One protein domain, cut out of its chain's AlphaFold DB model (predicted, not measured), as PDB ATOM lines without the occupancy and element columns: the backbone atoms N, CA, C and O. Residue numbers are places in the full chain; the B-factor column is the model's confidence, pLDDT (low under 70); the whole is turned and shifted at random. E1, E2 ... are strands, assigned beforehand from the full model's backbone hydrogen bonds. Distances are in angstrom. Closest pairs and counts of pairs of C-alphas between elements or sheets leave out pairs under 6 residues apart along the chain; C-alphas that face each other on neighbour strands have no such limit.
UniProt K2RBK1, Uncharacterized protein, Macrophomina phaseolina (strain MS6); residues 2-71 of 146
ATOM      1  N   ARG A   2     120.440 127.113 183.414       47.34
ATOM      2  CA  ARG A   2     120.568 125.648 183.243       47.34
ATOM      3  C   ARG A   2     120.059 124.850 184.453       47.34
ATOM      4  O   ARG A   2     119.301 123.914 184.276       47.34
ATOM      5  N   ASP A   3     120.398 125.313 185.654       53.84
ATOM      6  CA  ASP A   3     119.992 124.685 186.926       53.84
ATOM      7  C   ASP A   3     118.743 125.357 187.536       53.84
ATOM      8  O   ASP A   3     118.493 125.264 188.732       53.84
ATOM      9  N   TYR A   4     118.004 126.120 186.719       51.91
ATOM     10  CA  TYR A   4     116.838 126.922 187.119       51.91
ATOM     11  C   TYR A   4     115.599 126.597 186.255       51.91
ATOM     12  O   TYR A   4     114.777 127.480 186.024       51.91
ATOM     13  N   ASP A   5     115.514 125.370 185.721       49.62
ATOM     14  CA  ASP A   5     114.382 124.840 184.932       49.62
ATOM     15  C   ASP A   5     113.893 125.745 183.796       49.62
ATOM     16  O   ASP A   5     112.718 125.767 183.421       49.62
ATOM     17  N   PHE A   6     114.808 126.498 183.188       58.16
ATOM     18  CA  PHE A   6     114.489 127.151 181.932       58.16
ATOM     19  C   PHE A   6     114.402 126.045 180.869       58.16
ATOM     20  O   PHE A   6     115.426 125.474 180.509       58.16
ATOM     21  N   ASN A   7     113.170 125.695 180.469       63.78
ATOM     22  CA  ASN A   7     112.770 124.495 179.716       63.78
ATOM     23  C   ASN A   7     113.707 124.116 178.555       63.78
ATOM     24  O   ASN A   7     113.509 124.517 177.411       63.78
ATOM     25  N   ILE A   8     114.706 123.287 178.845       69.69
ATOM     26  CA  ILE A   8     115.644 122.712 177.883       69.69
ATOM     27  C   ILE A   8     115.755 121.216 178.213       69.69
ATOM     28  O   ILE A   8     116.439 120.837 179.159       69.69
ATOM     29  N   ALA A   9     115.053 120.368 177.459       75.06
ATOM     30  CA  ALA A   9     114.997 118.911 177.649       75.06
ATOM     31  C   ALA A   9     115.870 118.144 176.650       75.06
ATOM     32  O   ALA A   9     116.123 116.951 176.806       75.06
ATOM     33  N   HIS A  10     116.331 118.835 175.618       81.00
ATOM     34  CA  HIS A  10     117.095 118.240 174.545       81.00
ATOM     35  C   HIS A  10     118.484 118.837 174.557       81.00
ATOM     36  O   HIS A  10     118.653 120.053 174.599       81.00
ATOM     37  N   TYR A  11     119.473 117.951 174.537       82.19
ATOM     38  CA  TYR A  11     120.868 118.327 174.446       82.19
ATOM     39  C   TYR A  11     121.503 117.634 173.231       82.19
ATOM     40  O   TYR A  11     121.274 116.441 173.029       82.19
ATOM     41  N   PRO A  12     122.299 118.361 172.425       88.06
ATOM     42  CA  PRO A  12     122.621 119.779 172.592       88.06
ATOM     43  C   PRO A  12     121.400 120.683 172.355       88.06
ATOM     44  O   PRO A  12     120.588 120.418 171.476       88.06
ATOM     45  N   ALA A  13     121.285 121.738 173.162       85.56
ATOM     46  CA  ALA A  13     120.246 122.745 173.019       85.56
ATOM     47  C   ALA A  13     120.785 123.940 172.241       85.56
ATOM     48  O   ALA A  13     121.875 124.432 172.543       85.56
ATOM     49  N   VAL A  14     120.003 124.436 171.287       85.69
ATOM     50  CA  VAL A  14     120.315 125.655 170.534       85.69
ATOM     51  C   VAL A  14     119.413 126.775 171.049       85.69
ATOM     52  O   VAL A  14     118.191 126.649 171.055       85.69
ATOM     53  N   LEU A  15     120.012 127.860 171.542       85.69
ATOM     54  CA  LEU A  15     119.288 128.989 172.135       85.69
ATOM     55  C   LEU A  15     118.611 129.870 171.061       85.69
ATOM     56  O   LEU A  15     118.850 129.720 169.862       85.69
ATOM     57  N   GLY A  16     117.800 130.835 171.510       82.50
ATOM     58  CA  GLY A  16     117.193 131.887 170.680       82.50
ATOM     59  C   GLY A  16     115.717 131.643 170.344       82.50
ATOM     60  O   GLY A  16     115.334 130.507 170.074       82.50
ATOM     61  N   SER A  17     114.906 132.712 170.394       80.94
ATOM     62  CA  SER A  17     113.435 132.635 170.379       80.94
ATOM     63  C   SER A  17     112.732 133.318 169.192       80.94
ATOM     64  O   SER A  17     111.553 133.087 168.971       80.94
ATOM     65  N   ASP A  18     113.427 134.128 168.399       83.50
ATOM     66  CA  ASP A  18     112.873 134.854 167.246       83.50
ATOM     67  C   ASP A  18     113.848 134.728 166.062       83.50
ATOM     68  O   ASP A  18     115.063 134.703 166.278       83.50
ATOM     69  N   LEU A  19     113.348 134.605 164.820       83.69
ATOM     70  CA  LEU A  19     114.163 134.364 163.613       83.69
ATOM     71  C   LEU A  19     113.560 134.944 162.312       83.69
ATOM     72  O   LEU A  19     112.374 135.249 162.222       83.69
ATOM     73  N   SER A  20     114.361 135.047 161.245       86.12
ATOM     74  CA  SER A  20     113.883 135.297 159.868       86.12
ATOM     75  C   SER A  20     114.746 134.563 158.837       86.12
ATOM     76  O   SER A  20     115.877 134.181 159.135       86.12
ATOM     77  N   GLY A  21     114.227 134.332 157.628       87.31
ATOM     78  CA  GLY A  21     114.964 133.584 156.607       87.31
ATOM     79  C   GLY A  21     114.248 133.424 155.268       87.31
ATOM     80  O   GLY A  21     113.213 134.039 155.013       87.31
ATOM     81  N   THR A  22     114.825 132.593 154.395       90.81
ATOM     82  CA  THR A  22     114.184 132.143 153.147       90.81
ATOM     83  C   THR A  22     113.659 130.737 153.351       90.81
ATOM     84  O   THR A  22     114.377 129.869 153.850       90.81
ATOM     85  N   ILE A  23     112.422 130.500 152.931       90.44
ATOM     86  CA  ILE A  23     111.861 129.162 152.876       90.44
ATOM     87  C   ILE A  23     112.678 128.387 151.845       90.44
ATOM     88  O   ILE A  23     112.599 128.634 150.647       90.44
ATOM     89  N   ILE A  24     113.515 127.473 152.319       92.69
ATOM     90  CA  ILE A  24     114.258 126.540 151.460       92.69
ATOM     91  C   ILE A  24     113.412 125.312 151.122       92.69
ATOM     92  O   ILE A  24     113.623 124.654 150.108       92.69
ATOM     93  N   SER A  25     112.433 125.029 151.974       91.62
ATOM     94  CA  SER A  25     111.451 123.971 151.821       91.62
ATOM     95  C   SER A  25     110.269 124.269 152.728       91.62
ATOM     96  O   SER A  25     110.460 124.684 153.872       91.62
ATOM     97  N   ALA A  26     109.067 124.007 152.237       89.38
ATOM     98  CA  ALA A  26     107.857 124.013 153.038       89.38
ATOM     99  C   ALA A  26     107.477 122.559 153.336       89.38
ATOM    100  O   ALA A  26     107.468 121.720 152.433       89.38
ATOM    101  N   GLY A  27     107.213 122.245 154.605       87.81
ATOM    102  CA  GLY A  27     106.680 120.935 154.966       87.81
ATOM    103  C   GLY A  27     105.310 120.722 154.320       87.81
ATOM    104  O   GLY A  27     104.603 121.688 154.041       87.81
ATOM    105  N   ALA A  28     104.904 119.466 154.130       88.31
ATOM    106  CA  ALA A  28     103.598 119.141 153.543       88.31
ATOM    107  C   ALA A  28     102.411 119.776 154.298       88.31
ATOM    108  O   ALA A  28     101.338 119.956 153.732       88.31
ATOM    109  N   SER A  29     102.609 120.124 155.573       84.00
ATOM    110  CA  SER A  29     101.629 120.789 156.430       84.00
ATOM    111  C   SER A  29     101.554 122.315 156.266       84.00
ATOM    112  O   SER A  29     100.745 122.947 156.941       84.00
ATOM    113  N   VAL A  30     102.385 122.936 155.424       83.69
ATOM    114  CA  VAL A  30     102.387 124.388 155.177       83.69
ATOM    115  C   VAL A  30     101.539 124.690 153.933       83.69
ATOM    116  O   VAL A  30     101.714 124.009 152.920       83.69
ATOM    117  N   PRO A  31     100.627 125.689 153.959       84.62
ATOM    118  CA  PRO A  31      99.789 126.002 152.807       84.62
ATOM    119  C   PRO A  31     100.614 126.231 151.542       84.62
ATOM    120  O   PRO A  31     101.543 127.034 151.536       84.62
ATOM    121  N   SER A  32     100.240 125.571 150.445       85.31
ATOM    122  CA  SER A  32     100.909 125.723 149.149       85.31
ATOM    123  C   SER A  32     100.471 127.012 148.443       85.31
ATOM    124  O   SER A  32      99.901 126.988 147.352       85.31
ATOM    125  N   THR A  33     100.705 128.150 149.091       86.38
ATOM    126  CA  THR A  33     100.472 129.484 148.539       86.38
ATOM    127  C   THR A  33     101.804 130.131 148.175       86.38
ATOM    128  O   THR A  33     102.867 129.736 148.660       86.38
ATOM    129  N   ALA A  34     101.760 131.184 147.359       83.69
ATOM    130  CA  ALA A  34     102.952 131.971 147.045       83.69
ATOM    131  C   ALA A  34     103.657 132.516 148.312       83.69
ATOM    132  O   ALA A  34     104.879 132.652 148.324       83.69
ATOM    133  N   ALA A  35     102.908 132.749 149.401       82.94
ATOM    134  CA  ALA A  35     103.439 133.225 150.681       82.94
ATOM    135  C   ALA A  35     104.357 132.213 151.394       82.94
ATOM    136  O   ALA A  35     105.120 132.601 152.273       82.94
ATOM    137  N   TYR A  36     104.317 130.941 150.995       86.19
ATOM    138  CA  TYR A  36     105.137 129.882 151.582       86.19
ATOM    139  C   TYR A  36     105.977 129.108 150.565       86.19
ATOM    140  O   TYR A  36     106.587 128.095 150.907       86.19
ATOM    141  N   ALA A  37     106.003 129.545 149.306       89.00
ATOM    142  CA  ALA A  37     106.783 128.874 148.279       89.00
ATOM    143  C   ALA A  37     108.287 128.891 148.628       89.00
ATOM    144  O   ALA A  37     108.775 129.863 149.210       89.00
ATOM    145  N   PRO A  38     109.061 127.850 148.266       92.19
ATOM    146  CA  PRO A  38     110.510 127.933 148.335       92.19
ATOM    147  C   PRO A  38     111.032 129.168 147.590       92.19
ATOM    148  O   PRO A  38     110.547 129.508 146.512       92.19
ATOM    149  N   GLY A  39     112.006 129.858 148.177       89.19
ATOM    150  CA  GLY A  39     112.451 131.177 147.726       89.19
ATOM    151  C   GLY A  39     111.680 132.350 148.349       89.19
ATOM    152  O   GLY A  39     112.173 133.478 148.292       89.19
ATOM    153  N   THR A  40     110.533 132.116 149.005       88.00
ATOM    154  CA  THR A  40     109.800 133.155 149.746       88.00
ATOM    155  C   THR A  40     110.503 133.489 151.058       88.00
ATOM    156  O   THR A  40     110.967 132.620 151.795       88.00
ATOM    157  N   ARG A  41     110.600 134.783 151.353       85.56
ATOM    158  CA  ARG A  41     111.263 135.327 152.545       85.56
ATOM    159  C   ARG A  41     110.257 135.583 153.660       85.56
ATOM    160  O   ARG A  41     109.158 136.040 153.360       85.56
ATOM    161  N   VAL A  42     110.638 135.345 154.918       81.69
ATOM    162  CA  VAL A  42     109.704 135.294 156.057       81.69
ATOM    163  C   VAL A  42     110.343 135.668 157.405       81.69
ATOM    164  O   VAL A  42     111.550 135.506 157.587       81.69
ATOM    165  N   ALA A  43     109.522 136.122 158.359       82.94
ATOM    166  CA  ALA A  43     109.867 136.255 159.777       82.94
ATOM    167  C   ALA A  43     109.078 135.230 160.597       82.94
ATOM    168  O   ALA A  43     107.942 134.900 160.250       82.94
ATOM    169  N   ALA A  44     109.677 134.720 161.665       80.00
ATOM    170  CA  ALA A  44     109.065 133.688 162.472       80.00
ATOM    171  C   ALA A  44     109.529 133.742 163.924       80.00
ATOM    172  O   ALA A  44     110.645 134.125 164.259       80.00
ATOM    173  N   PHE A  45     108.641 133.288 164.783       84.38
ATOM    174  CA  PHE A  45     108.948 132.998 166.162       84.38
ATOM    175  C   PHE A  45     109.690 131.648 166.215       84.38
ATOM    176  O   PHE A  45     109.155 130.644 165.743       84.38
ATOM    177  N   ALA A  46     110.931 131.633 166.713       88.56
ATOM    178  CA  ALA A  46     111.757 130.437 166.878       88.56
ATOM    179  C   ALA A  46     111.409 129.774 168.204       88.56
ATOM    180  O   ALA A  46     111.807 130.233 169.270       88.56
ATOM    181  N   PRO A  47     110.650 128.684 168.210       82.94
ATOM    182  CA  PRO A  47     110.013 128.283 169.434       82.94
ATOM    183  C   PRO A  47     110.943 127.431 170.290       82.94
ATOM    184  O   PRO A  47     110.420 126.695 171.092       82.94
ATOM    185  N   ALA A  48     112.280 127.483 170.199       84.94
ATOM    186  CA  ALA A  48     113.151 126.657 171.052       84.94
ATOM    187  C   ALA A  48     112.902 126.841 172.545       84.94
ATOM    188  O   ALA A  48     112.895 125.855 173.280       84.94
ATOM    189  N   PHE A  49     112.656 128.081 172.983       76.12
ATOM    190  CA  PHE A  49     112.230 128.337 174.358       76.12
ATOM    191  C   PHE A  49     110.929 127.581 174.701       76.12
ATOM    192  O   PHE A  49     110.773 127.082 175.811       76.12
ATOM    193  N   PHE A  50     110.029 127.429 173.725       72.25
ATOM    194  CA  PHE A  50     108.748 126.717 173.828       72.25
ATOM    195  C   PHE A  50     108.825 125.216 173.491       72.25
ATOM    196  O   PHE A  50     107.970 124.445 173.912       72.25
ATOM    197  N   LEU A  51     109.846 124.783 172.756       84.56
ATOM    198  CA  LEU A  51     110.077 123.425 172.268       84.56
ATOM    199  C   LEU A  51     111.246 122.780 172.992       84.56
ATOM    200  O   LEU A  51     111.954 121.929 172.461       84.56
ATOM    201  N   GLN A  52     111.422 123.182 174.242       79.38
ATOM    202  CA  GLN A  52     112.258 122.484 175.199       79.38
ATOM    203  C   GLN A  52     113.698 122.319 174.714       79.38
ATOM    204  O   GLN A  52     114.314 121.264 174.891       79.38
ATOM    205  N   GLY A  53     114.216 123.356 174.059       83.44
ATOM    206  CA  GLY A  53     115.568 123.372 173.528       83.44
ATOM    207  C   GLY A  53     115.839 122.313 172.462       83.44
ATOM    208  O   GLY A  53     117.009 122.010 172.250       83.44
ATOM    209  N   LEU A  54     114.809 121.752 171.800       90.94
ATOM    210  CA  LEU A  54     115.012 120.920 170.612       90.94
ATOM    211  C   LEU A  54     115.935 121.675 169.646       90.94
ATOM    212  O   LEU A  54     115.614 122.809 169.271       90.94
ATOM    213  N   PRO A  55     117.073 121.077 169.255       90.38
ATOM    214  CA  PRO A  55     118.140 121.807 168.594       90.38
ATOM    215  C   PRO A  55     117.654 122.441 167.305       90.38
ATOM    216  O   PRO A  55     117.919 123.614 167.107       90.38
ATOM    217  N   ASP A  56     116.838 121.736 166.520       93.69
ATOM    218  CA  ASP A  56     116.324 122.192 165.223       93.69
ATOM    219  C   ASP A  56     115.414 123.429 165.298       93.69
ATOM    220  O   ASP A  56     115.156 124.053 164.275       93.69
ATOM    221  N   TYR A  57     114.943 123.813 166.487       90.94
ATOM    222  CA  TYR A  57     114.009 124.927 166.689       90.94
ATOM    223  C   TYR A  57     114.646 126.133 167.388       90.94
ATOM    224  O   TYR A  57     113.990 127.155 167.603       90.94
ATOM    225  N   GLY A  58     115.929 126.019 167.742       91.12
ATOM    226  CA  GLY A  58     116.735 127.125 168.242       91.12
ATOM    227  C   GLY A  58     117.046 128.100 167.136       91.12
ATOM    228  O   GLY A  58     117.456 127.696 166.053       91.12
ATOM    229  N   ALA A  59     116.886 129.392 167.392       90.56
ATOM    230  CA  ALA A  59     117.231 130.386 166.381       90.56
ATOM    231  C   ALA A  59     118.742 130.406 166.063       90.56
ATOM    232  O   ALA A  59     119.134 130.814 164.974       90.56
ATOM    233  N   MET A  60     119.608 129.976 166.988       92.38
ATOM    234  CA  MET A  60     121.068 130.125 166.880       92.38
ATOM    235  C   MET A  60     121.760 129.016 166.062       92.38
ATOM    236  O   MET A  60     122.706 128.385 166.529       92.38
ATOM    237  N   GLN A  61     121.306 128.787 164.827       93.00
ATOM    238  CA  GLN A  61     121.870 127.792 163.896       93.00
ATOM    239  C   GLN A  61     121.606 128.144 162.415       93.00
ATOM    240  O   GLN A  61     120.793 129.010 162.110       93.00
ATOM    241  N   ALA A  62     122.272 127.453 161.474       92.81
ATOM    242  CA  ALA A  62     122.215 127.759 160.032       92.81
ATOM    243  C   ALA A  62     120.876 127.426 159.352       92.81
ATOM    244  O   ALA A  62     120.536 128.000 158.316       92.81
ATOM    245  N   ARG A  63     120.137 126.461 159.897       93.00
ATOM    246  CA  ARG A  63     118.812 126.070 159.424       93.00
ATOM    247  C   ARG A  63     117.966 125.774 160.633       93.00
ATOM    248  O   ARG A  63     118.362 124.969 161.463       93.00
ATOM    249  N   VAL A  64     116.826 126.430 160.699       92.19
ATOM    250  CA  VAL A  64     115.908 126.322 161.817       92.19
ATOM    251  C   VAL A  64     114.559 125.906 161.274       92.19
ATOM    252  O   VAL A  64     114.052 126.463 160.295       92.19
ATOM    253  N   LEU A  65     113.986 124.899 161.911       91.38
ATOM    254  CA  LEU A  65     112.578 124.620 161.794       91.38
ATOM    255  C   LEU A  65     111.859 125.728 162.554       91.38
ATOM    256  O   LEU A  65     111.766 125.737 163.776       91.38
ATOM    257  N   ALA A  66     111.383 126.709 161.808       84.81
ATOM    258  CA  ALA A  66     110.366 127.597 162.316       84.81
ATOM    259  C   ALA A  66     109.017 126.896 162.180       84.81
ATOM    260  O   ALA A  66     108.747 126.240 161.166       84.81
ATOM    261  N   GLY A  67     108.135 127.090 163.162       72.94
ATOM    262  CA  GLY A  67     106.712 126.997 162.850       72.94
ATOM    263  C   GLY A  67     106.444 127.902 161.648       72.94
ATOM    264  O   GLY A  67     107.109 128.934 161.521       72.94
ATOM    265  N   ALA A  68     105.567 127.484 160.729       62.62
ATOM    266  CA  ALA A  68     105.322 128.249 159.511       62.62
ATOM    267  C   ALA A  68     105.174 129.745 159.863       62.62
ATOM    268  O   ALA A  68     104.477 130.072 160.827       62.62
ATOM    269  N   PRO A  69     105.883 130.636 159.157       59.59
ATOM    270  CA  PRO A  69     105.874 132.061 159.462       59.59
ATOM    271  C   PRO A  69     104.445 132.566 159.428       59.59
ATOM    272  O   PRO A  69     103.694 132.099 158.581       59.59
ATOM    273  N   THR A  70     104.076 133.514 160.292       56.81
ATOM    274  CA  THR A  70     102.754 134.146 160.223       56.81
ATOM    275  C   THR A  70     102.656 134.849 158.871       56.81
ATOM    276  O   THR A  70     103.289 135.893 158.693       56.81
ATOM    277  N   PRO A  71     101.933 134.326 157.867       60.50
ATOM    278  CA  PRO A  71     101.709 135.085 156.653       60.50
ATOM    279  C   PRO A  71     100.879 136.280 157.055       60.50
ATOM    280  O   PRO A  71      99.975 136.165 157.885       60.50
TER     281      PRO A  71
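This is residues 2 to 71 of the 146 residues of an uncharacterized protein of Macrophomina phaseolina (strain MS6) (UniProt K2RBK1). Little regular structure is here: a two-strand hairpin, E1 and E2, lies in a rod of loops, with residues 2 to 17 leading in from one end, residues 23 to 40 looping at the other, and residues 46 to 71 folding back along the ribbon. The printed part has 70 residues, no named helix and two strands in the order E1, E2, antiparallel; the class is all strand, though these strands hold only 10 residues. It is only just compact, close to loose, with a radius of gyration of the C-alphas of 12.9 A and spans of 44 by 20 by 16 A.

Start at C-alpha 2; E1, residues 18 to 22, begins at C-alpha 18 (112.873, 134.854, 167.246) and runs 14.4 A. E2, residues 41 to 45, runs 14.0 A to C-alpha 45 (108.948, 132.998, 166.162).

E1 and E2 form a hairpin, antiparallel at 159 degrees. Look at N 19 and O 44, 2.8 A apart, within hydrogen-bond range. C-alphas 20 and 43 face each other at 4.1 A.

The C-alphas of Asp 3 and Ala 34, the two farthest apart, are 44.0 A apart. The printed part has no cut, and the link from E1 to E2, 18 residues, is long. Find pLDDT under 70 at residues 2 to 8 and 68 to 71.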